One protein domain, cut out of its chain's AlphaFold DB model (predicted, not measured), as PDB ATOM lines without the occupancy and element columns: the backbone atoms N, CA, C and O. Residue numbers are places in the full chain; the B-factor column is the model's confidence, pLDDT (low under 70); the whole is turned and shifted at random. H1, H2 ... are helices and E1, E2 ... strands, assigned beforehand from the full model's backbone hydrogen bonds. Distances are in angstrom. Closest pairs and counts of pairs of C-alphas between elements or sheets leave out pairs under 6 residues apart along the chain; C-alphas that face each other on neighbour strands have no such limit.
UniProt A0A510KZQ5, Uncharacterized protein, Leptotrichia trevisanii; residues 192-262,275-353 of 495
ATOM      1  N   ALA A 192      17.422 -29.539  -8.447       66.12
ATOM      2  CA  ALA A 192      16.681 -29.219  -7.220       66.12
ATOM      3  C   ALA A 192      15.219 -29.684  -7.265       66.12
ATOM      4  O   ALA A 192      14.558 -29.737  -6.229       66.12
ATOM      5  N   ILE A 193      14.720 -30.028  -8.457       73.75
ATOM      6  CA  ILE A 193      13.326 -30.393  -8.704       73.75
ATOM      7  C   ILE A 193      13.282 -31.771  -9.369       73.75
ATOM      8  O   ILE A 193      13.997 -32.020 -10.341       73.75
ATOM      9  N   ARG A 194      12.442 -32.672  -8.851       74.94
ATOM     10  CA  ARG A 194      12.317 -34.053  -9.339       74.94
ATOM     11  C   ARG A 194      10.888 -34.418  -9.687       74.94
ATOM     12  O   ARG A 194       9.989 -34.145  -8.904       74.94
ATOM     13  N   VAL A 195      10.696 -35.110 -10.805       72.75
ATOM     14  CA  VAL A 195       9.419 -35.715 -11.200       72.75
ATOM     15  C   VAL A 195       9.287 -37.083 -10.540       72.75
ATOM     16  O   VAL A 195      10.028 -38.004 -10.875       72.75
ATOM     17  N   THR A 196       8.342 -37.220  -9.610       66.38
ATOM     18  CA  THR A 196       8.087 -38.464  -8.857       66.38
ATOM     19  C   THR A 196       7.003 -39.343  -9.484       66.38
ATOM     20  O   THR A 196       6.933 -40.540  -9.207       66.38
ATOM     21  N   LYS A 197       6.177 -38.780 -10.373       70.19
ATOM     22  CA  LYS A 197       5.147 -39.484 -11.155       70.19
ATOM     23  C   LYS A 197       4.979 -38.788 -12.502       70.19
ATOM     24  O   LYS A 197       4.977 -37.562 -12.547       70.19
ATOM     25  N   GLY A 198       4.762 -39.558 -13.566       72.19
ATOM     26  CA  GLY A 198       4.643 -39.041 -14.936       72.19
ATOM     27  C   GLY A 198       5.990 -38.984 -15.661       72.19
ATOM     28  O   GLY A 198       7.007 -39.408 -15.110       72.19
ATOM     29  N   LYS A 199       5.998 -38.515 -16.914       79.88
ATOM     30  CA  LYS A 199       7.227 -38.348 -17.705       79.88
ATOM     31  C   LYS A 199       7.620 -36.880 -17.781       79.88
ATOM     32  O   LYS A 199       6.772 -35.995 -17.790       79.88
ATOM     33  N   LEU A 200       8.911 -36.617 -17.933       80.25
ATOM     34  CA  LEU A 200       9.468 -35.266 -18.006       80.25
ATOM     35  C   LEU A 200       8.956 -34.487 -19.222       80.25
ATOM     36  O   LEU A 200       8.670 -33.301 -19.122       80.25
ATOM     37  N   LYS A 201       8.743 -35.177 -20.350       82.31
ATOM     38  CA  LYS A 201       8.093 -34.605 -21.542       82.31
ATOM     39  C   LYS A 201       6.698 -34.068 -21.257       82.31
ATOM     40  O   LYS A 201       6.264 -33.114 -21.892       82.31
ATOM     41  N   ASP A 202       6.008 -34.656 -20.287       81.56
ATOM     42  CA  ASP A 202       4.678 -34.204 -19.927       81.56
ATOM     43  C   ASP A 202       4.730 -32.843 -19.212       81.56
ATOM     44  O   ASP A 202       3.672 -32.330 -18.894       81.56
ATOM     45  N   LEU A 203       5.894 -32.232 -18.963       83.25
ATOM     46  CA  LEU A 203       6.035 -30.872 -18.422       83.25
ATOM     47  C   LEU A 203       6.220 -29.786 -19.492       83.25
ATOM     48  O   LEU A 203       6.297 -28.605 -19.159       83.25
ATOM     49  N   GLU A 204       6.280 -30.156 -20.770       85.88
ATOM     50  CA  GLU A 204       6.487 -29.200 -21.858       85.88
ATOM     51  C   GLU A 204       5.325 -28.203 -21.977       85.88
ATOM     52  O   GLU A 204       4.154 -28.591 -21.979       85.88
ATOM     53  N   GLY A 205       5.655 -26.906 -22.026       82.31
ATOM     54  CA  GLY A 205       4.680 -25.812 -22.121       82.31
ATOM     55  C   GLY A 205       3.830 -25.590 -20.862       82.31
ATOM     56  O   GLY A 205       2.764 -24.984 -20.946       82.31
ATOM     57  N   LYS A 206       4.258 -26.109 -19.705       90.12
ATOM     58  CA  LYS A 206       3.503 -26.056 -18.441       90.12
ATOM     59  C   LYS A 206       4.171 -25.152 -17.415       90.12
ATOM     60  O   LYS A 206       5.271 -24.645 -17.617       90.12
ATOM     61  N   SER A 207       3.489 -24.932 -16.295       89.88
ATOM     62  CA  SER A 207       4.008 -24.113 -15.196       89.88
ATOM     63  C   SER A 207       3.813 -24.784 -13.839       89.88
ATOM     64  O   SER A 207       2.892 -25.577 -13.640       89.88
ATOM     65  N   ILE A 208       4.702 -24.468 -12.901       87.81
ATOM     66  CA  ILE A 208       4.665 -24.937 -11.517       87.81
ATOM     67  C   ILE A 208       4.211 -23.777 -10.644       87.81
ATOM     68  O   ILE A 208       4.844 -22.726 -10.620       87.81
ATOM     69  N   LYS A 209       3.129 -23.961  -9.897       87.94
ATOM     70  CA  LYS A 209       2.648 -23.000  -8.909       87.94
ATOM     71  C   LYS A 209       2.909 -23.535  -7.509       87.94
ATOM     72  O   LYS A 209       2.310 -24.530  -7.106       87.94
ATOM     73  N   LEU A 210       3.808 -22.874  -6.794       85.25
ATOM     74  CA  LEU A 210       4.179 -23.184  -5.418       85.25
ATOM     75  C   LEU A 210       3.324 -22.367  -4.457       85.25
ATOM     76  O   LEU A 210       3.105 -21.174  -4.679       85.25
ATOM     77  N   PHE A 211       2.845 -23.021  -3.406       77.81
ATOM     78  CA  PHE A 211       2.096 -22.410  -2.319       77.81
ATOM     79  C   PHE A 211       2.972 -22.390  -1.073       77.81
ATOM     80  O   PHE A 211       3.538 -23.404  -0.670       77.81
ATOM     81  N   PHE A 212       3.080 -21.211  -0.484       74.06
ATOM     82  CA  PHE A 212       3.787 -20.944   0.756       74.06
ATOM     83  C   PHE A 212       2.772 -20.506   1.810       74.06
ATOM     84  O   PHE A 212       1.629 -20.178   1.484       74.06
ATOM     85  N   LYS A 213       3.199 -20.462   3.073       71.38
ATOM     86  CA  LYS A 213       2.339 -20.061   4.193       71.38
ATOM     87  C   LYS A 213       1.688 -18.689   3.968       71.38
ATOM     88  O   LYS A 213       0.485 -18.547   4.154       71.38
ATOM     89  N   ASP A 214       2.469 -17.730   3.467       71.19
ATOM     90  CA  ASP A 214       2.046 -16.331   3.325       71.19
ATOM     91  C   ASP A 214       1.888 -15.866   1.867       71.19
ATOM     92  O   ASP A 214       1.637 -14.686   1.608       71.19
ATOM     93  N   GLY A 215       2.012 -16.771   0.891       77.44
ATOM     94  CA  GLY A 215       1.987 -16.388  -0.518       77.44
ATOM     95  C   GLY A 215       2.045 -17.545  -1.505       77.44
ATOM     96  O   GLY A 215       2.014 -18.718  -1.148       77.44
ATOM     97  N   LYS A 216       2.118 -17.215  -2.791       84.75
ATOM     98  CA  LYS A 216       2.261 -18.193  -3.876       84.75
ATOM     99  C   LYS A 216       3.198 -17.664  -4.952       84.75
ATOM    100  O   LYS A 216       3.333 -16.455  -5.106       84.75
ATOM    101  N   LYS A 217       3.807 -18.559  -5.727       86.25
ATOM    102  CA  LYS A 217       4.689 -18.208  -6.849       86.25
ATOM    103  C   LYS A 217       4.449 -19.137  -8.030       86.25
ATOM    104  O   LYS A 217       4.316 -20.341  -7.845       86.25
ATOM    105  N   LYS A 218       4.381 -18.579  -9.241       89.31
ATOM    106  CA  LYS A 218       4.277 -19.337 -10.496       89.31
ATOM    107  C   LYS A 218       5.630 -19.313 -11.210       89.31
ATOM    108  O   LYS A 218       6.203 -18.245 -11.388       89.31
ATOM    109  N   PHE A 219       6.096 -20.484 -11.623       89.12
ATOM    110  CA  PHE A 219       7.303 -20.701 -12.410       89.12
ATOM    111  C   PHE A 219       6.916 -21.286 -13.760       89.12
ATOM    112  O   PHE A 219       6.241 -22.315 -13.820       89.12
ATOM    113  N   ASN A 220       7.354 -20.655 -14.841       90.38
ATOM    114  CA  ASN A 220       7.183 -21.212 -16.176       90.38
ATOM    115  C   ASN A 220       8.284 -22.244 -16.437       90.38
ATOM    116  O   ASN A 220       9.445 -22.005 -16.101       90.38
ATOM    117  N   ILE A 221       7.918 -23.391 -17.010       89.56
ATOM    118  CA  ILE A 221       8.877 -24.441 -17.354       89.56
ATOM    119  C   ILE A 221       9.400 -24.178 -18.763       89.56
ATOM    120  O   ILE A 221       8.633 -24.104 -19.723       89.56
ATOM    121  N   MET A 222      10.717 -24.075 -18.883       88.94
ATOM    122  CA  MET A 222      11.428 -23.923 -20.146       88.94
ATOM    123  C   MET A 222      12.015 -25.267 -20.577       88.94
ATOM    124  O   MET A 222      12.463 -26.050 -19.740       88.94
ATOM    125  N   SER A 223      12.032 -25.523 -21.886       85.44
ATOM    126  CA  SER A 223      12.646 -26.707 -22.495       85.44
ATOM    127  C   SER A 223      13.806 -26.263 -23.381       85.44
ATOM    128  O   SER A 223      13.617 -25.468 -24.301       85.44
ATOM    129  N   LYS A 224      15.016 -26.759 -23.105       80.50
ATOM    130  CA  LYS A 224      16.226 -26.490 -23.897       80.50
ATOM    131  C   LYS A 224      17.009 -27.787 -24.041       80.50
ATOM    132  O   LYS A 224      17.295 -28.458 -23.058       80.50
ATOM    133  N   ASN A 225      17.344 -28.180 -25.270       77.06
ATOM    134  CA  ASN A 225      18.126 -29.393 -25.557       77.06
ATOM    135  C   ASN A 225      17.588 -30.691 -24.906       77.06
ATOM    136  O   ASN A 225      18.369 -31.541 -24.487       77.06
ATOM    137  N   LYS A 226      16.256 -30.872 -24.855       74.31
ATOM    138  CA  LYS A 226      15.558 -32.002 -24.187       74.31
ATOM    139  C   LYS A 226      15.705 -32.042 -22.659       74.31
ATOM    140  O   LYS A 226      15.330 -33.036 -22.039       74.31
ATOM    141  N   GLU A 227      16.229 -30.984 -22.060       82.94
ATOM    142  CA  GLU A 227      16.257 -30.769 -20.621       82.94
ATOM    143  C   GLU A 227      15.242 -29.685 -20.246       82.94
ATOM    144  O   GLU A 227      14.892 -28.839 -21.070       82.94
ATOM    145  N   PHE A 228      14.750 -29.736 -19.010       86.38
ATOM    146  CA  PHE A 228      13.690 -28.852 -18.538       86.38
ATOM    147  C   PHE A 228      14.159 -28.080 -17.314       86.38
ATOM    148  O   PHE A 228      14.820 -28.639 -16.434       86.38
ATOM    149  N   TYR A 229      13.796 -26.802 -17.261       89.12
ATOM    150  CA  TYR A 229      14.290 -25.863 -16.260       89.12
ATOM    151  C   TYR A 229      13.203 -24.878 -15.838       89.12
ATOM    152  O   TYR A 229      12.239 -24.651 -16.567       89.12
ATOM    153  N   ILE A 230      13.395 -24.255 -14.679       88.50
ATOM    154  CA  ILE A 230      12.711 -23.018 -14.296       88.50
ATOM    155  C   ILE A 230      13.744 -21.904 -14.125       88.50
ATOM    156  O   ILE A 230      14.886 -22.163 -13.740       88.50
ATOM    157  N   GLU A 231      13.345 -20.670 -14.403       87.50
ATOM    158  CA  GLU A 231      14.187 -19.503 -14.154       87.50
ATOM    159  C   GLU A 231      14.319 -19.253 -12.648       87.50
ATOM    160  O   GLU A 231      13.339 -19.313 -11.900       87.50
ATOM    161  N   ASN A 232      15.542 -18.985 -12.194       85.12
ATOM    162  CA  ASN A 232      15.806 -18.592 -10.823       85.12
ATOM    163  C   ASN A 232      15.780 -17.064 -10.699       85.12
ATOM    164  O   ASN A 232      16.782 -16.395 -10.970       85.12
ATOM    165  N   ASP A 233      14.643 -16.524 -10.263       84.25
ATOM    166  CA  ASP A 233      14.445 -15.093 -10.017       84.25
ATOM    167  C   ASP A 233      14.561 -14.709  -8.529       84.25
ATOM    168  O   ASP A 233      14.117 -13.637  -8.105       84.25
ATOM    169  N   SER A 234      15.182 -15.585  -7.734       83.31
ATOM    170  CA  SER A 234      15.479 -15.347  -6.325       83.31
ATOM    171  C   SER A 234      16.355 -14.107  -6.124       83.31
ATOM    172  O   SER A 234      17.392 -13.960  -6.775       83.31
ATOM    173  N   LEU A 235      16.020 -13.280  -5.124       78.75
ATOM    174  CA  LEU A 235      16.885 -12.175  -4.675       78.75
ATOM    175  C   LEU A 235      18.247 -12.663  -4.155       78.75
ATOM    176  O   LEU A 235      19.215 -11.906  -4.127       78.75
ATOM    177  N   PHE A 236      18.338 -13.935  -3.775       75.44
ATOM    178  CA  PHE A 236      19.525 -14.557  -3.194       75.44
ATOM    179  C   PHE A 236      20.361 -15.332  -4.218       75.44
ATOM    180  O   PHE A 236      21.374 -15.932  -3.845       75.44
ATOM    181  N   ARG A 237      19.981 -15.309  -5.505       73.62
ATOM    182  CA  ARG A 237      20.694 -16.003  -6.590       73.62
ATOM    183  C   ARG A 237      22.173 -15.622  -6.667       73.62
ATOM    184  O   ARG A 237      23.005 -16.501  -6.806       73.62
ATOM    185  N   ASN A 238      22.506 -14.343  -6.506       70.94
ATOM    186  CA  ASN A 238      23.892 -13.858  -6.596       70.94
ATOM    187  C   ASN A 238      24.547 -13.641  -5.226       70.94
ATOM    188  O   ASN A 238      25.587 -12.995  -5.125       70.94
ATOM    189  N   SER A 239      23.915 -14.121  -4.156       68.50
ATOM    190  CA  SER A 239      24.372 -13.835  -2.803       68.50
ATOM    191  C   SER A 239      25.422 -14.837  -2.327       68.50
ATOM    192  O   SER A 239      25.270 -16.043  -2.507       68.50
ATOM    193  N   ILE A 240      26.483 -14.356  -1.684       68.94
ATOM    194  CA  ILE A 240      27.460 -15.234  -1.033       68.94
ATOM    195  C   ILE A 240      26.928 -15.580   0.357       68.94
ATOM    196  O   ILE A 240      26.687 -14.692   1.173       68.94
ATOM    197  N   ILE A 241      26.740 -16.871   0.626       70.62
ATOM    198  CA  ILE A 241      26.307 -17.373   1.934       70.62
ATOM    199  C   ILE A 241      27.482 -18.121   2.561       70.62
ATOM    200  O   ILE A 241      27.896 -19.168   2.069       70.62
ATOM    201  N   GLU A 242      28.024 -17.573   3.647       65.31
ATOM    202  CA  GLU A 242      29.178 -18.144   4.354       65.31
ATOM    203  C   GLU A 242      28.784 -19.365   5.181       65.31
ATOM    204  O   GLU A 242      29.533 -20.339   5.281       65.31
ATOM    205  N   LYS A 243      27.608 -19.307   5.816       65.81
ATOM    206  CA  LYS A 243      27.160 -20.350   6.736       65.81
ATOM    207  C   LYS A 243      25.644 -20.450   6.792       65.81
ATOM    208  O   LYS A 243      24.941 -19.444   6.801       65.81
ATOM    209  N   ILE A 244      25.162 -21.682   6.910       66.06
ATOM    210  CA  ILE A 244      23.752 -22.016   7.120       66.06
ATOM    211  C   ILE A 244      23.650 -22.750   8.455       66.06
ATOM    212  O   ILE A 244      24.363 -23.730   8.680       66.06
ATOM    213  N   LEU A 245      22.780 -22.281   9.347       60.00
ATOM    214  CA  LEU A 245      22.453 -22.953  10.604       60.00
ATOM    215  C   LEU A 245      20.977 -23.338  10.620       60.00
ATOM    216  O   LEU A 245      20.133 -22.544  10.219       60.00
ATOM    217  N   PHE A 246      20.678 -24.530  11.127       60.59
ATOM    218  CA  PHE A 246      19.318 -25.034  11.304       60.59
ATOM    219  C   PHE A 246      19.025 -25.183  12.797       60.59
ATOM    220  O   PHE A 246      19.868 -25.695  13.541       60.59
ATOM    221  N   ASN A 247      17.844 -24.755  13.241       54.19
ATOM    222  CA  ASN A 247      17.362 -25.031  14.594       54.19
ATOM    223  C   ASN A 247      16.463 -26.292  14.620       54.19
ATOM    224  O   ASN A 247      16.184 -26.903  13.589       54.19
ATOM    225  N   LYS A 248      15.997 -26.690  15.812       49.69
ATOM    226  CA  LYS A 248      15.135 -27.877  16.005       49.69
ATOM    227  C   LYS A 248      13.732 -27.752  15.388       49.69
ATOM    228  O   LYS A 248      13.046 -28.760  15.271       49.69
ATOM    229  N   GLU A 249      13.322 -26.547  15.016       53.16
ATOM    230  CA  GLU A 249      11.999 -26.220  14.472       53.16
ATOM    231  C   GLU A 249      12.031 -26.048  12.944       53.16
ATOM    232  O   GLU A 249      11.063 -25.577  12.367       53.16
ATOM    233  N   ASN A 250      13.126 -26.445  12.280       54.12
ATOM    234  CA  ASN A 250      13.382 -26.224  10.849       54.12
ATOM    235  C   ASN A 250      13.544 -24.749  10.437       54.12
ATOM    236  O   ASN A 250      13.567 -24.447   9.242       54.12
ATOM    237  N   ASN A 251      13.750 -23.840  11.390       63.56
ATOM    238  CA  ASN A 251      14.144 -22.471  11.081       63.56
ATOM    239  C   ASN A 251      15.619 -22.453  10.667       63.56
ATOM    240  O   ASN A 251      16.470 -23.143  11.243       63.56
ATOM    241  N   VAL A 252      15.917 -21.633   9.672       70.62
ATOM    242  CA  VAL A 252      17.223 -21.470   9.049       70.62
ATOM    243  C   VAL A 252      17.762 -20.085   9.378       70.62
ATOM    244  O   VAL A 252      17.036 -19.098   9.347       70.62
ATOM    245  N   SER A 253      19.046 -19.990   9.699       68.50
ATOM    246  CA  SER A 253      19.773 -18.720   9.773       68.50
ATOM    247  C   SER A 253      20.911 -18.735   8.760       68.50
ATOM    248  O   SER A 253      21.776 -19.614   8.806       68.50
ATOM    249  N   LEU A 254      20.888 -17.776   7.841       69.38
ATOM    250  CA  LEU A 254      21.865 -17.601   6.773       69.38
ATOM    251  C   LEU A 254      22.806 -16.460   7.149       69.38
ATOM    252  O   LEU A 254      22.358 -15.341   7.373       69.38
ATOM    253  N   PHE A 255      24.101 -16.747   7.215       71.75
ATOM    254  CA  PHE A 255      25.141 -15.757   7.486       71.75
ATOM    255  C   PHE A 255      25.741 -15.287   6.167       71.75
ATOM    256  O   PHE A 255      26.221 -16.102   5.373       71.75
ATOM    257  N   MET A 256      25.708 -13.978   5.948       70.00
ATOM    258  CA  MET A 256      26.172 -13.320   4.733       70.00
ATOM    259  C   MET A 256      27.278 -12.317   5.085       70.00
ATOM    260  O   MET A 256      27.169 -11.643   6.112       70.00
ATOM    261  N   PRO A 257      28.321 -12.171   4.253       64.31
ATOM    262  CA  PRO A 257      29.386 -11.212   4.506       64.31
ATOM    263  C   PRO A 257      28.836  -9.780   4.514       64.31
ATOM    264  O   PRO A 257      27.916  -9.440   3.770       64.31
ATOM    265  N   SER A 258      29.417  -8.920   5.351       55.19
ATOM    266  CA  SER A 258      28.956  -7.544   5.593       55.19
ATOM    267  C   SER A 258      29.066  -6.606   4.384       55.19
ATOM    268  O   SER A 258      28.530  -5.506   4.425       55.19
ATOM    269  N   SER A 259      29.755  -7.007   3.313       48.16
ATOM    270  CA  SER A 259      30.076  -6.148   2.166       48.16
ATOM    271  C   SER A 259      29.200  -6.368   0.929       48.16
ATOM    272  O   SER A 259      29.584  -5.934  -0.155       48.16
ATOM    273  N   PHE A 260      28.056  -7.050   1.042       43.09
ATOM    274  CA  PHE A 260      27.179  -7.270  -0.112       43.09
ATOM    275  C   PHE A 260      25.995  -6.293  -0.136       43.09
ATOM    276  O   PHE A 260      25.199  -6.281   0.806       43.09
ATOM    277  N   PRO A 261      25.823  -5.507  -1.215       41.75
ATOM    278  CA  PRO A 261      24.628  -4.708  -1.393       41.75
ATOM    279  C   PRO A 261      23.476  -5.650  -1.747       41.75
ATOM    280  O   PRO A 261      23.425  -6.231  -2.831       41.75
ATOM    281  N   LEU A 262      22.532  -5.814  -0.823       41.28
ATOM    282  CA  LEU A 262      21.172  -6.184  -1.211       41.28
ATOM    283  C   LEU A 262      20.629  -5.086  -2.140       41.28
ATOM    284  O   LEU A 262      20.984  -3.919  -1.948       41.28
ATOM    285  N   ASN A 275      30.022  -7.110  11.654       47.22
ATOM    286  CA  ASN A 275      29.877  -8.552  11.588       47.22
ATOM    287  C   ASN A 275      28.710  -8.838  10.630       47.22
ATOM    288  O   ASN A 275      27.689  -8.160  10.730       47.22
ATOM    289  N   GLY A 276      28.877  -9.799   9.718       55.88
ATOM    290  CA  GLY A 276      27.960 -10.115   8.612       55.88
ATOM    291  C   GLY A 276      26.451 -10.143   8.919       55.88
ATOM    292  O   GLY A 276      26.021 -10.296  10.062       55.88
ATOM    293  N   LYS A 277      25.627 -10.010   7.870       68.75
ATOM    294  CA  LYS A 277      24.159 -10.002   7.968       68.75
ATOM    295  C   LYS A 277      23.634 -11.411   8.251       68.75
ATOM    296  O   LYS A 277      24.073 -12.372   7.621       68.75
ATOM    297  N   ILE A 278      22.680 -11.529   9.176       66.12
ATOM    298  CA  ILE A 278      21.986 -12.788   9.469       66.12
ATOM    299  C   ILE A 278      20.551 -12.683   8.957       66.12
ATOM    300  O   ILE A 278      19.763 -11.913   9.500       66.12
ATOM    301  N   GLU A 279      20.216 -13.475   7.942       73.75
ATOM    302  CA  GLU A 279      18.850 -13.619   7.429       73.75
ATOM    303  C   GLU A 279      18.187 -14.848   8.050       73.75
ATOM    304  O   GLU A 279      18.797 -15.918   8.134       73.75
ATOM    305  N   LYS A 280      16.939 -14.704   8.500       77.69
ATOM    306  CA  LYS A 280      16.156 -15.812   9.059       77.69
ATOM    307  C   LYS A 280      15.216 -16.379   8.009       77.69
ATOM    308  O   LYS A 280      14.704 -15.653   7.167       77.69
ATOM    309  N   GLY A 281      14.978 -17.677   8.064       75.25
ATOM    310  CA  GLY A 281      14.069 -18.347   7.154       75.25
ATOM    311  C   GLY A 281      13.513 -19.645   7.708       75.25
ATOM    312  O   GLY A 281      13.849 -20.063   8.812       75.25
ATOM    313  N   GLU A 282      12.696 -20.306   6.904       74.81
ATOM    314  CA  GLU A 282      12.078 -21.595   7.176       74.81
ATOM    315  C   GLU A 282      12.468 -22.581   6.074       74.81
ATOM    316  O   GLU A 282      12.441 -22.270   4.878       74.81
ATOM    317  N   PHE A 283      12.857 -23.787   6.472       70.06
ATOM    318  CA  PHE A 283      13.072 -24.876   5.536       70.06
ATOM    319  C   PHE A 283      11.730 -25.527   5.174       70.06
ATOM    320  O   PHE A 283      11.034 -26.049   6.043       70.06
ATOM    321  N   VAL A 284      11.405 -25.566   3.879       69.12
ATOM    322  CA  VAL A 284      10.142 -26.116   3.377       69.12
ATOM    323  C   VAL A 284      10.388 -27.227   2.364       69.12
ATOM    324  O   VAL A 284      11.108 -27.082   1.368       69.12
ATOM    325  N   LEU A 285       9.737 -28.363   2.616       66.75
ATOM    326  CA  LEU A 285       9.653 -29.464   1.669       66.75
ATOM    327  C   LEU A 285       8.447 -29.255   0.761       66.75
ATOM    328  O   LEU A 285       7.313 -29.163   1.228       66.75
ATOM    329  N   ILE A 286       8.700 -29.192  -0.539       69.94
ATOM    330  CA  ILE A 286       7.661 -28.990  -1.538       69.94
ATOM    331  C   ILE A 286       7.298 -30.342  -2.139       69.94
ATOM    332  O   ILE A 286       8.142 -31.034  -2.708       69.94
ATOM    333  N   ASN A 287       6.026 -30.693  -2.006       68.94
ATOM    334  CA  ASN A 287       5.388 -31.893  -2.531       68.94
ATOM    335  C   ASN A 287       4.027 -31.509  -3.150       68.94
ATOM    336  O   ASN A 287       3.671 -30.332  -3.210       68.94
ATOM    337  N   ASN A 288       3.234 -32.505  -3.549       65.19
ATOM    338  CA  ASN A 288       1.900 -32.300  -4.131       65.19
ATOM    339  C   ASN A 288       0.895 -31.562  -3.226       65.19
ATOM    340  O   ASN A 288      -0.132 -31.116  -3.731       65.19
ATOM    341  N   GLU A 289       1.147 -31.446  -1.920       67.44
ATOM    342  CA  GLU A 289       0.267 -30.720  -0.996       67.44
ATOM    343  C   GLU A 289       0.450 -29.207  -1.162       67.44
ATOM    344  O   GLU A 289      -0.522 -28.455  -1.171       67.44
ATOM    345  N   ASN A 290       1.691 -28.775  -1.410       70.94
ATOM    346  CA  ASN A 290       2.076 -27.365  -1.514       70.94
ATOM    347  C   ASN A 290       2.430 -26.941  -2.955       70.94
ATOM    348  O   ASN A 290       3.013 -25.878  -3.180       70.94
ATOM    349  N   LEU A 291       2.077 -27.760  -3.954       82.00
ATOM    350  CA  LEU A 291       2.408 -27.554  -5.367       82.00
ATOM    351  C   LEU A 291       1.224 -27.883  -6.282       82.00
ATOM    352  O   LEU A 291       0.548 -28.899  -6.131       82.00
ATOM    353  N   LYS A 292       1.012 -27.048  -7.306       85.81
ATOM    354  CA  LYS A 292       0.120 -27.339  -8.437       85.81
ATOM    355  C   LYS A 292       0.863 -27.213  -9.760       85.81
ATOM    356  O   LYS A 292       1.489 -26.191 -10.018       85.81
ATOM    357  N   ILE A 293       0.744 -28.219 -10.617       83.94
ATOM    358  CA  ILE A 293       1.197 -28.167 -12.009       83.94
ATOM    359  C   ILE A 293       0.022 -27.694 -12.855       83.94
ATOM    360  O   ILE A 293      -1.054 -28.295 -12.815       83.94
ATOM    361  N   LEU A 294       0.226 -26.608 -13.592       88.00
ATOM    362  CA  LEU A 294      -0.785 -25.973 -14.427       88.00
ATOM    363  C   LEU A 294      -0.478 -26.211 -15.905       88.00
ATOM    364  O   LEU A 294       0.673 -26.074 -16.335       88.00
ATOM    365  N   ASP A 295      -1.510 -26.551 -16.673       85.31
ATOM    366  CA  ASP A 295      -1.442 -26.587 -18.131       85.31
ATOM    367  C   ASP A 295      -1.471 -25.180 -18.759       85.31
ATOM    368  O   ASP A 295      -1.539 -24.167 -18.057       85.31
ATOM    369  N   ALA A 296      -1.399 -25.116 -20.091       83.31
ATOM    370  CA  ALA A 296      -1.448 -23.858 -20.838       83.31
ATOM    371  C   ALA A 296      -2.749 -23.059 -20.606       83.31
ATOM    372  O   ALA A 296      -2.757 -21.846 -20.783       83.31
ATOM    373  N   ASN A 297      -3.823 -23.723 -20.160       84.56
ATOM    374  CA  ASN A 297      -5.127 -23.132 -19.854       84.56
ATOM    375  C   ASN A 297      -5.323 -22.892 -18.343       84.56
ATOM    376  O   ASN A 297      -6.452 -22.738 -17.882       84.56
ATOM    377  N   GLU A 298      -4.241 -22.923 -17.559       83.31
ATOM    378  CA  GLU A 298      -4.230 -22.805 -16.096       83.31
ATOM    379  C   GLU A 298      -5.018 -23.884 -15.330       83.31
ATOM    380  O   GLU A 298      -5.308 -23.728 -14.139       83.31
ATOM    381  N   LYS A 299      -5.325 -25.021 -15.961       86.31
ATOM    382  CA  LYS A 299      -5.963 -26.153 -15.285       86.31
ATOM    383  C   LYS A 299      -4.926 -27.000 -14.560       86.31
ATOM    384  O   LYS A 299      -3.841 -27.278 -15.067       86.31
ATOM    385  N   THR A 300      -5.278 -27.439 -13.357       85.00
ATOM    386  CA  THR A 300      -4.427 -28.281 -12.511       85.00
ATOM    387  C   THR A 300      -4.376 -29.717 -13.021       85.00
ATOM    388  O   THR A 300      -5.424 -30.324 -13.228       85.00
ATOM    389  N   ILE A 301      -3.174 -30.283 -13.157       81.00
ATOM    390  CA  ILE A 301      -2.958 -31.643 -13.691       81.00
ATOM    391  C   ILE A 301      -2.159 -32.563 -12.749       81.00
ATOM    392  O   ILE A 301      -1.532 -33.522 -13.206       81.00
ATOM    393  N   ASN A 302      -2.195 -32.293 -11.439       74.62
ATOM    394  CA  ASN A 302      -1.469 -33.053 -10.408       74.62
ATOM    395  C   ASN A 302      -1.753 -34.572 -10.441       74.62
ATOM    396  O   ASN A 302      -0.933 -35.372  -9.997       74.62
ATOM    397  N   ASP A 303      -2.884 -34.997 -11.010       73.75
ATOM    398  CA  ASP A 303      -3.237 -36.416 -11.128       73.75
ATOM    399  C   ASP A 303      -2.325 -37.177 -12.104       73.75
ATOM    400  O   ASP A 303      -2.077 -38.377 -11.928       73.75
ATOM    401  N   LYS A 304      -1.803 -36.483 -13.124       75.44
ATOM    402  CA  LYS A 304      -0.974 -37.066 -14.190       75.44
ATOM    403  C   LYS A 304       0.519 -36.979 -13.886       75.44
ATOM    404  O   LYS A 304       1.258 -37.885 -14.262       75.44
ATOM    405  N   ILE A 305       0.951 -35.910 -13.219       77.81
ATOM    406  CA  ILE A 305       2.364 -35.623 -12.957       77.81
ATOM    407  C   ILE A 305       2.518 -35.120 -11.526       77.81
ATOM    408  O   ILE A 305       1.726 -34.292 -11.082       77.81
ATOM    409  N   SER A 306       3.560 -35.576 -10.834       76.00
ATOM    410  CA  SER A 306       3.943 -35.051  -9.522       76.00
ATOM    411  C   SER A 306       5.408 -34.671  -9.468       76.00
ATOM    412  O   SER A 306       6.251 -35.293 -10.120       76.00
ATOM    413  N   ILE A 307       5.698 -33.649  -8.668       76.56
ATOM    414  CA  ILE A 307       7.030 -33.078  -8.515       76.56
ATOM    415  C   ILE A 307       7.347 -32.887  -7.030       76.56
ATOM    416  O   ILE A 307       6.467 -32.535  -6.245       76.56
ATOM    417  N   GLU A 308       8.613 -33.070  -6.664       74.75
ATOM    418  CA  GLU A 308       9.155 -32.744  -5.344       74.75
ATOM    419  C   GLU A 308      10.361 -31.799  -5.444       74.75
ATOM    420  O   GLU A 308      11.167 -31.896  -6.377       74.75
ATOM    421  N   ALA A 309      10.492 -30.887  -4.475       74.62
ATOM    422  CA  ALA A 309      11.599 -29.934  -4.379       74.62
ATOM    423  C   ALA A 309      11.903 -29.526  -2.923       74.62
ATOM    424  O   ALA A 309      11.116 -29.765  -2.006       74.62
ATOM    425  N   LYS A 310      13.062 -28.891  -2.712       73.19
ATOM    426  CA  LYS A 310      13.537 -28.396  -1.408       73.19
ATOM    427  C   LYS A 310      13.838 -26.908  -1.505       73.19
ATOM    428  O   LYS A 310      14.624 -26.508  -2.365       73.19
ATOM    429  N   VAL A 311      13.239 -26.109  -0.627       76.19
ATOM    430  CA  VAL A 311      13.362 -24.649  -0.670       76.19
ATOM    431  C   VAL A 311      13.559 -24.091   0.738       76.19
ATOM    432  O   VAL A 311      12.917 -24.536   1.683       76.19
ATOM    433  N   ILE A 312      14.450 -23.112   0.876       77.00
ATOM    434  CA  ILE A 312      14.538 -22.246   2.057       77.00
ATOM    435  C   ILE A 312      13.777 -20.970   1.735       77.00
ATOM    436  O   ILE A 312      14.053 -20.334   0.721       77.00
ATOM    437  N   ILE A 313      12.831 -20.605   2.586       78.31
ATOM    438  CA  ILE A 313      12.042 -19.383   2.471       78.31
ATOM    439  C   ILE A 313      12.592 -18.386   3.475       78.31
ATOM    440  O   ILE A 313      12.696 -18.722   4.645       78.31
ATOM    441  N   ILE A 314      12.960 -17.185   3.046       76.94
ATOM    442  CA  ILE A 314      13.556 -16.180   3.934       76.94
ATOM    443  C   ILE A 314      12.464 -15.210   4.383       76.94
ATOM    444  O   ILE A 314      11.725 -14.670   3.554       76.94
ATOM    445  N   GLU A 315      12.346 -15.034   5.699       67.69
ATOM    446  CA  GLU A 315      11.359 -14.165   6.329       67.69
ATOM    447  C   GLU A 315      11.668 -12.712   5.972       67.69
ATOM    448  O   GLU A 315      12.698 -12.165   6.354       67.69
ATOM    449  N   ASN A 316      10.761 -12.075   5.237       62.12
ATOM    450  CA  ASN A 316      10.781 -10.638   5.007       62.12
ATOM    451  C   ASN A 316       9.343 -10.146   4.845       62.12
ATOM    452  O   ASN A 316       8.506 -10.860   4.286       62.12
ATOM    453  N   ASN A 317       9.062  -8.923   5.308       53.12
ATOM    454  CA  ASN A 317       7.777  -8.260   5.087       53.12
ATOM    455  C   ASN A 317       7.535  -8.142   3.577       53.12
ATOM    456  O   ASN A 317       8.200  -7.374   2.886       53.12
ATOM    457  N   MET A 318       6.622  -8.954   3.046       57.81
ATOM    458  CA  MET A 318       6.339  -8.966   1.617       57.81
ATOM    459  C   MET A 318       5.292  -7.916   1.265       57.81
ATOM    460  O   MET A 318       4.174  -7.956   1.775       57.81
ATOM    461  N   ALA A 319       5.637  -7.031   0.329       54.12
ATOM    462  CA  ALA A 319       4.685  -6.120  -0.297       54.12
ATOM    463  C   ALA A 319       3.716  -6.848  -1.259       54.12
ATOM    464  O   ALA A 319       2.576  -6.418  -1.409       54.12
ATOM    465  N   ASP A 320       4.126  -7.974  -1.871       63.41
ATOM    466  CA  ASP A 320       3.295  -8.750  -2.811       63.41
ATOM    467  C   ASP A 320       3.285 -10.259  -2.492       63.41
ATOM    468  O   ASP A 320       4.265 -10.981  -2.691       63.41
ATOM    469  N   LYS A 321       2.125 -10.757  -2.045       69.38
ATOM    470  CA  LYS A 321       1.888 -12.172  -1.708       69.38
ATOM    471  C   LYS A 321       1.865 -13.109  -2.926       69.38
ATOM    472  O   LYS A 321       1.919 -14.326  -2.755       69.38
ATOM    473  N   ASN A 322       1.750 -12.590  -4.150       68.38
ATOM    474  CA  ASN A 322       1.650 -13.398  -5.371       68.38
ATOM    475  C   ASN A 322       2.974 -13.536  -6.141       68.38
ATOM    476  O   ASN A 322       3.029 -14.313  -7.099       68.38
ATOM    477  N   ASN A 323       4.024 -12.807  -5.748       71.06
ATOM    478  CA  ASN A 323       5.301 -12.789  -6.457       71.06
ATOM    479  C   ASN A 323       6.503 -12.899  -5.509       71.06
ATOM    480  O   ASN A 323       7.411 -12.070  -5.516       71.06
ATOM    481  N   MET A 324       6.516 -13.950  -4.690       75.88
ATOM    482  CA  MET A 324       7.602 -14.197  -3.742       75.88
ATOM    483  C   MET A 324       8.954 -14.386  -4.451       75.88
ATOM    484  O   MET A 324       9.081 -15.237  -5.332       75.88
ATOM    485  N   LYS A 325       9.971 -13.620  -4.033       80.12
ATOM    486  CA  LYS A 325      11.365 -13.737  -4.517       80.12
ATOM    487  C   LYS A 325      12.378 -14.097  -3.421       80.12
ATOM    488  O   LYS A 325      13.557 -14.301  -3.703       80.12
ATOM    489  N   ASN A 326      11.922 -14.212  -2.174       81.25
ATOM    490  CA  ASN A 326      12.756 -14.504  -1.005       81.25
ATOM    491  C   ASN A 326      12.856 -16.014  -0.765       81.25
ATOM    492  O   ASN A 326      12.383 -16.526   0.246       81.25
ATOM    493  N   TYR A 327      13.415 -16.744  -1.728       82.06
ATOM    494  CA  TYR A 327      13.545 -18.197  -1.641       82.06
ATOM    495  C   TYR A 327      14.913 -18.662  -2.138       82.06
ATOM    496  O   TYR A 327      15.529 -18.001  -2.966       82.06
ATOM    497  N   ILE A 328      15.390 -19.820  -1.691       80.75
ATOM    498  CA  ILE A 328      16.581 -20.471  -2.246       80.75
ATOM    499  C   ILE A 328      16.280 -21.948  -2.467       80.75
ATOM    500  O   ILE A 328      15.922 -22.655  -1.526       80.75
ATOM    501  N   PHE A 329      16.434 -22.430  -3.702       80.38
ATOM    502  CA  PHE A 329      16.364 -23.865  -3.973       80.38
ATOM    503  C   PHE A 329      17.608 -24.564  -3.442       80.38
ATOM    504  O   PHE A 329      18.717 -24.044  -3.527       80.38
ATOM    505  N   LEU A 330      17.432 -25.772  -2.928       71.31
ATOM    506  CA  LEU A 330      18.537 -26.609  -2.484       71.31
ATOM    507  C   LEU A 330      18.827 -27.679  -3.533       71.31
ATOM    508  O   LEU A 330      17.919 -28.366  -4.003       71.31
ATOM    509  N   GLY A 331      20.101 -27.811  -3.903       61.62
ATOM    510  CA  GLY A 331      20.571 -28.872  -4.787       61.62
ATOM    511  C   GLY A 331      20.539 -30.239  -4.104       61.62
ATOM    512  O   GLY A 331      20.469 -30.356  -2.880       61.62
ATOM    513  N   ASN A 332      20.635 -31.298  -4.904       51.75
ATOM    514  CA  ASN A 332      20.584 -32.683  -4.432       51.75
ATOM    515  C   ASN A 332      21.979 -33.267  -4.093       51.75
ATOM    516  O   ASN A 332      22.206 -34.462  -4.291       51.75
ATOM    517  N   ASN A 333      22.907 -32.437  -3.594       45.03
ATOM    518  CA  ASN A 333      24.316 -32.785  -3.334       45.03
ATOM    519  C   ASN A 333      24.640 -33.109  -1.861       45.03
ATOM    520  O   ASN A 333      23.796 -33.016  -0.976       45.03
ATOM    521  N   LEU A 334      25.904 -33.504  -1.626       33.00
ATOM    522  CA  LEU A 334      26.521 -33.873  -0.337       33.00
ATOM    523  C   LEU A 334      26.525 -32.797   0.747       33.00
ATOM    524  O   LEU A 334      26.533 -33.131   1.931       33.00
ATOM    525  N   GLY A 335      26.469 -31.532   0.354       38.53
ATOM    526  CA  GLY A 335      26.118 -30.434   1.238       38.53
ATOM    527  C   GLY A 335      24.714 -29.969   0.903       38.53
ATOM    528  O   GLY A 335      24.242 -30.189  -0.211       38.53
ATOM    529  N   TRP A 336      24.072 -29.270   1.832       49.59
ATOM    530  CA  TRP A 336      22.913 -28.411   1.578       49.59
ATOM    531  C   TRP A 336      23.309 -27.264   0.633       49.59
ATOM    532  O   TRP A 336      23.280 -26.092   0.995       49.59
ATOM    533  N   GLN A 337      23.801 -27.623  -0.551       56.75
ATOM    534  CA  GLN A 337      24.427 -26.737  -1.499       56.75
ATOM    535  C   GLN A 337      23.299 -25.946  -2.125       56.75
ATOM    536  O   GLN A 337      22.379 -26.494  -2.739       56.75
ATOM    537  N   LEU A 338      23.357 -24.650  -1.883       66.25
ATOM    538  CA  LEU A 338      22.389 -23.703  -2.381       66.25
ATOM    539  C   LEU A 338      22.453 -23.736  -3.903       66.25
ATOM    540  O   LEU A 338      23.525 -23.630  -4.499       66.25
ATOM    541  N   ASN A 339      21.302 -23.933  -4.529       68.44
ATOM    542  CA  ASN A 339      21.193 -23.904  -5.970       68.44
ATOM    543  C   ASN A 339      20.972 -22.459  -6.416       68.44
ATOM    544  O   ASN A 339      19.847 -21.973  -6.514       68.44
ATOM    545  N   GLN A 340      22.089 -21.772  -6.617       70.00
ATOM    546  CA  GLN A 340      22.173 -20.365  -7.001       70.00
ATOM    547  C   GLN A 340      22.381 -20.177  -8.512       70.00
ATOM    548  O   GLN A 340      22.713 -19.090  -8.970       70.00
ATOM    549  N   SER A 341      22.188 -21.232  -9.310       74.94
ATOM    550  CA  SER A 341      22.262 -21.139 -10.767       74.94
ATOM    551  C   SER A 341      21.145 -20.270 -11.337       74.94
ATOM    552  O   SER A 341      20.086 -20.112 -10.732       74.94
ATOM    553  N   GLU A 342      21.375 -19.741 -12.538       80.88
ATOM    554  CA  GLU A 342      20.381 -18.956 -13.278       80.88
ATOM    555  C   GLU A 342      19.143 -19.771 -13.647       80.88
ATOM    556  O   GLU A 342      18.017 -19.282 -13.598       80.88
ATOM    557  N   GLU A 343      19.371 -21.041 -13.966       85.62
ATOM    558  CA  GLU A 343      18.356 -22.009 -14.347       85.62
ATOM    559  C   GLU A 343      18.376 -23.163 -13.343       85.62
ATOM    560  O   GLU A 343      19.429 -23.749 -13.062       85.62
ATOM    561  N   ILE A 344      17.214 -23.513 -12.798       83.94
ATOM    562  CA  ILE A 344      17.046 -24.656 -11.899       83.94
ATOM    563  C   ILE A 344      16.512 -25.830 -12.710       83.94
ATOM    564  O   ILE A 344      15.402 -25.788 -13.240       83.94
ATOM    565  N   LYS A 345      17.305 -26.898 -12.792       83.31
ATOM    566  CA  LYS A 345      16.999 -28.078 -13.603       83.31
ATOM    567  C   LYS A 345      15.985 -29.017 -12.939       83.31
ATOM    568  O   LYS A 345      16.061 -29.275 -11.733       83.31
ATOM    569  N   ILE A 346      15.092 -29.566 -13.765       81.81
ATOM    570  CA  ILE A 346      14.100 -30.595 -13.427       81.81
ATOM    571  C   ILE A 346      14.579 -31.954 -13.962       81.81
ATOM    572  O   ILE A 346      14.933 -32.074 -15.136       81.81
ATOM    573  N   GLU A 347      14.576 -32.990 -13.120       75.38
ATOM    574  CA  GLU A 347      14.972 -34.357 -13.502       75.38
ATOM    575  C   GLU A 347      13.883 -35.410 -13.227       75.38
ATOM    576  O   GLU A 347      12.986 -35.203 -12.416       75.38
ATOM    577  N   GLU A 348      13.964 -36.555 -13.908       64.81
ATOM    578  CA  GLU A 348      13.056 -37.699 -13.734       64.81
ATOM    579  C   GLU A 348      13.579 -38.570 -12.591       64.81
ATOM    580  O   GLU A 348      14.788 -38.820 -12.511       64.81
ATOM    581  N   ASP A 349      12.689 -39.064 -11.726       52.28
ATOM    582  CA  ASP A 349      13.104 -40.017 -10.704       52.28
ATOM    583  C   ASP A 349      13.594 -41.317 -11.360       52.28
ATOM    584  O   ASP A 349      12.918 -41.965 -12.167       52.28
ATOM    585  N   LYS A 350      14.828 -41.707 -11.044       46.81
ATOM    586  CA  LYS A 350      15.463 -42.878 -11.647       46.81
ATOM    587  C   LYS A 350      14.966 -44.129 -10.925       46.81
ATOM    588  O   LYS A 350      15.490 -44.494  -9.875       46.81
ATOM    589  N   PHE A 351      14.018 -44.840 -11.547       31.80
ATOM    590  CA  PHE A 351      13.444 -46.131 -11.110       31.80
ATOM    591  C   PHE A 351      14.475 -47.148 -10.572       31.80
ATOM    592  O   PHE A 351      14.182 -47.915  -9.653       31.80
ATOM    593  N   SER A 352      15.704 -47.130 -11.103       30.34
ATOM    594  CA  SER A 352      16.819 -47.966 -10.648       30.34
ATOM    595  C   SER A 352      17.195 -47.764  -9.177       30.34
ATOM    596  O   SER A 352      17.680 -48.709  -8.565       30.34
ATOM    597  N   TYR A 353      16.969 -46.580  -8.597       34.78
ATOM    598  CA  TYR A 353      17.203 -46.345  -7.173       34.78
ATOM    599  C   TYR A 353      16.084 -46.965  -6.331       34.78
ATOM    600  O   TYR A 353      16.378 -47.789  -5.475       34.78
TER     601      TYR A 353
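AT A GLANCE: This is residues 192 to 262 and 275 to 353 of the 495 residues of an uncharacterized protein of Leptotrichia trevisanii (UniProt A0A510KZQ5). A small, uneven barrel, nearly closed, is ringed by E8, E2, E3, E4, E11, E1 and the first part of E9, with the short H1 at one end. E9 bends and runs on past the ring, where E7, E6 and E5 add a sheet that sticks out beyond the barrel and E10 lies beside E9. The printed part has 150 residues with one named helix and eleven named strands; along the chain H1 follows E1 and comes before E2, and the strands make one branched sheet whose neighbour pairs are antiparallel but for E1 and E11, which are parallel. The class is mostly strand, though under half of the residues are in named elements. The whole is compact, with a radius of gyration of the C-alphas of 15.8 A and spans of 48 by 37 by 31 A.

IN THESE COORDINATES: E1, residues 192 to 197, begins with C-alpha 192 at (16.681, -29.219, -7.220). H1 is residues 200 to 203, E2 207 to 211, E3 216 to 224, 25.8 A long, and E4 227 to 231. E5 is residues 243 to 246, E6 251 to 256, and E7 277 to 286, 26.9 A long. E8 is residues 291 to 294, E9 306 to 314, 25.1 A long, and E10 327 to 330. E11, residues 343 to 348, ends with C-alpha 348 at (13.056, -37.699, -13.734).

HOW THE PARTS SIT: The sheet is strongly twisted. E9, with three neighbours, bends by 50 degrees at residue 310. E1 and E10 lie on one side of it, with N 194 and O 308 at 2.9 A and N 328 and O 312 at 2.8 A; E9 and E10 form a hairpin. E7 lies on its other side, with N 282 and O 313 at 2.8 A. E6 is antiparallel to E7, N 252 to O 281 being 2.7 A, and forms a hairpin with edge strand E5, N 253 to O 245 being 2.8 A. E1 is parallel to E11 at 29 degrees, with N 195 and O 347 at 2.8 A. E11 is antiparallel to E4, with N 346 and O 228 at 2.8 A. E2, E3 and E4 form a meander, each strand the antiparallel neighbour of the one before, with N 208 and O 219 at 2.8 A and N 222 and O 229 at 2.8 A. Edge strand E8 is antiparallel to E2, with N 209 and O 292 at 2.8 A. The closest C-alphas of E8 and E9, those of Ile 293 and Ser 306, are 7.8 A apart. H1 only grazes the sheet and is too short for any O i to N i+4 pair; its one O i to N i+3 pair is within range.

THE WHOLE: The two C-alphas farthest apart, those of Asn 275 and Lys 304, are 49.3 A apart. Residues 263 to 274 are not printed, and C-alphas 262 and 275 are 15.7 A apart across this cut. The links E4 to E5, E8 to E9, E9 to E10 and E10 to E11 are long. The mean pLDDT of the printed part is 71.6; 55 residues are under 70, among them 257 to 262, 331 to 339 and 348 to 353.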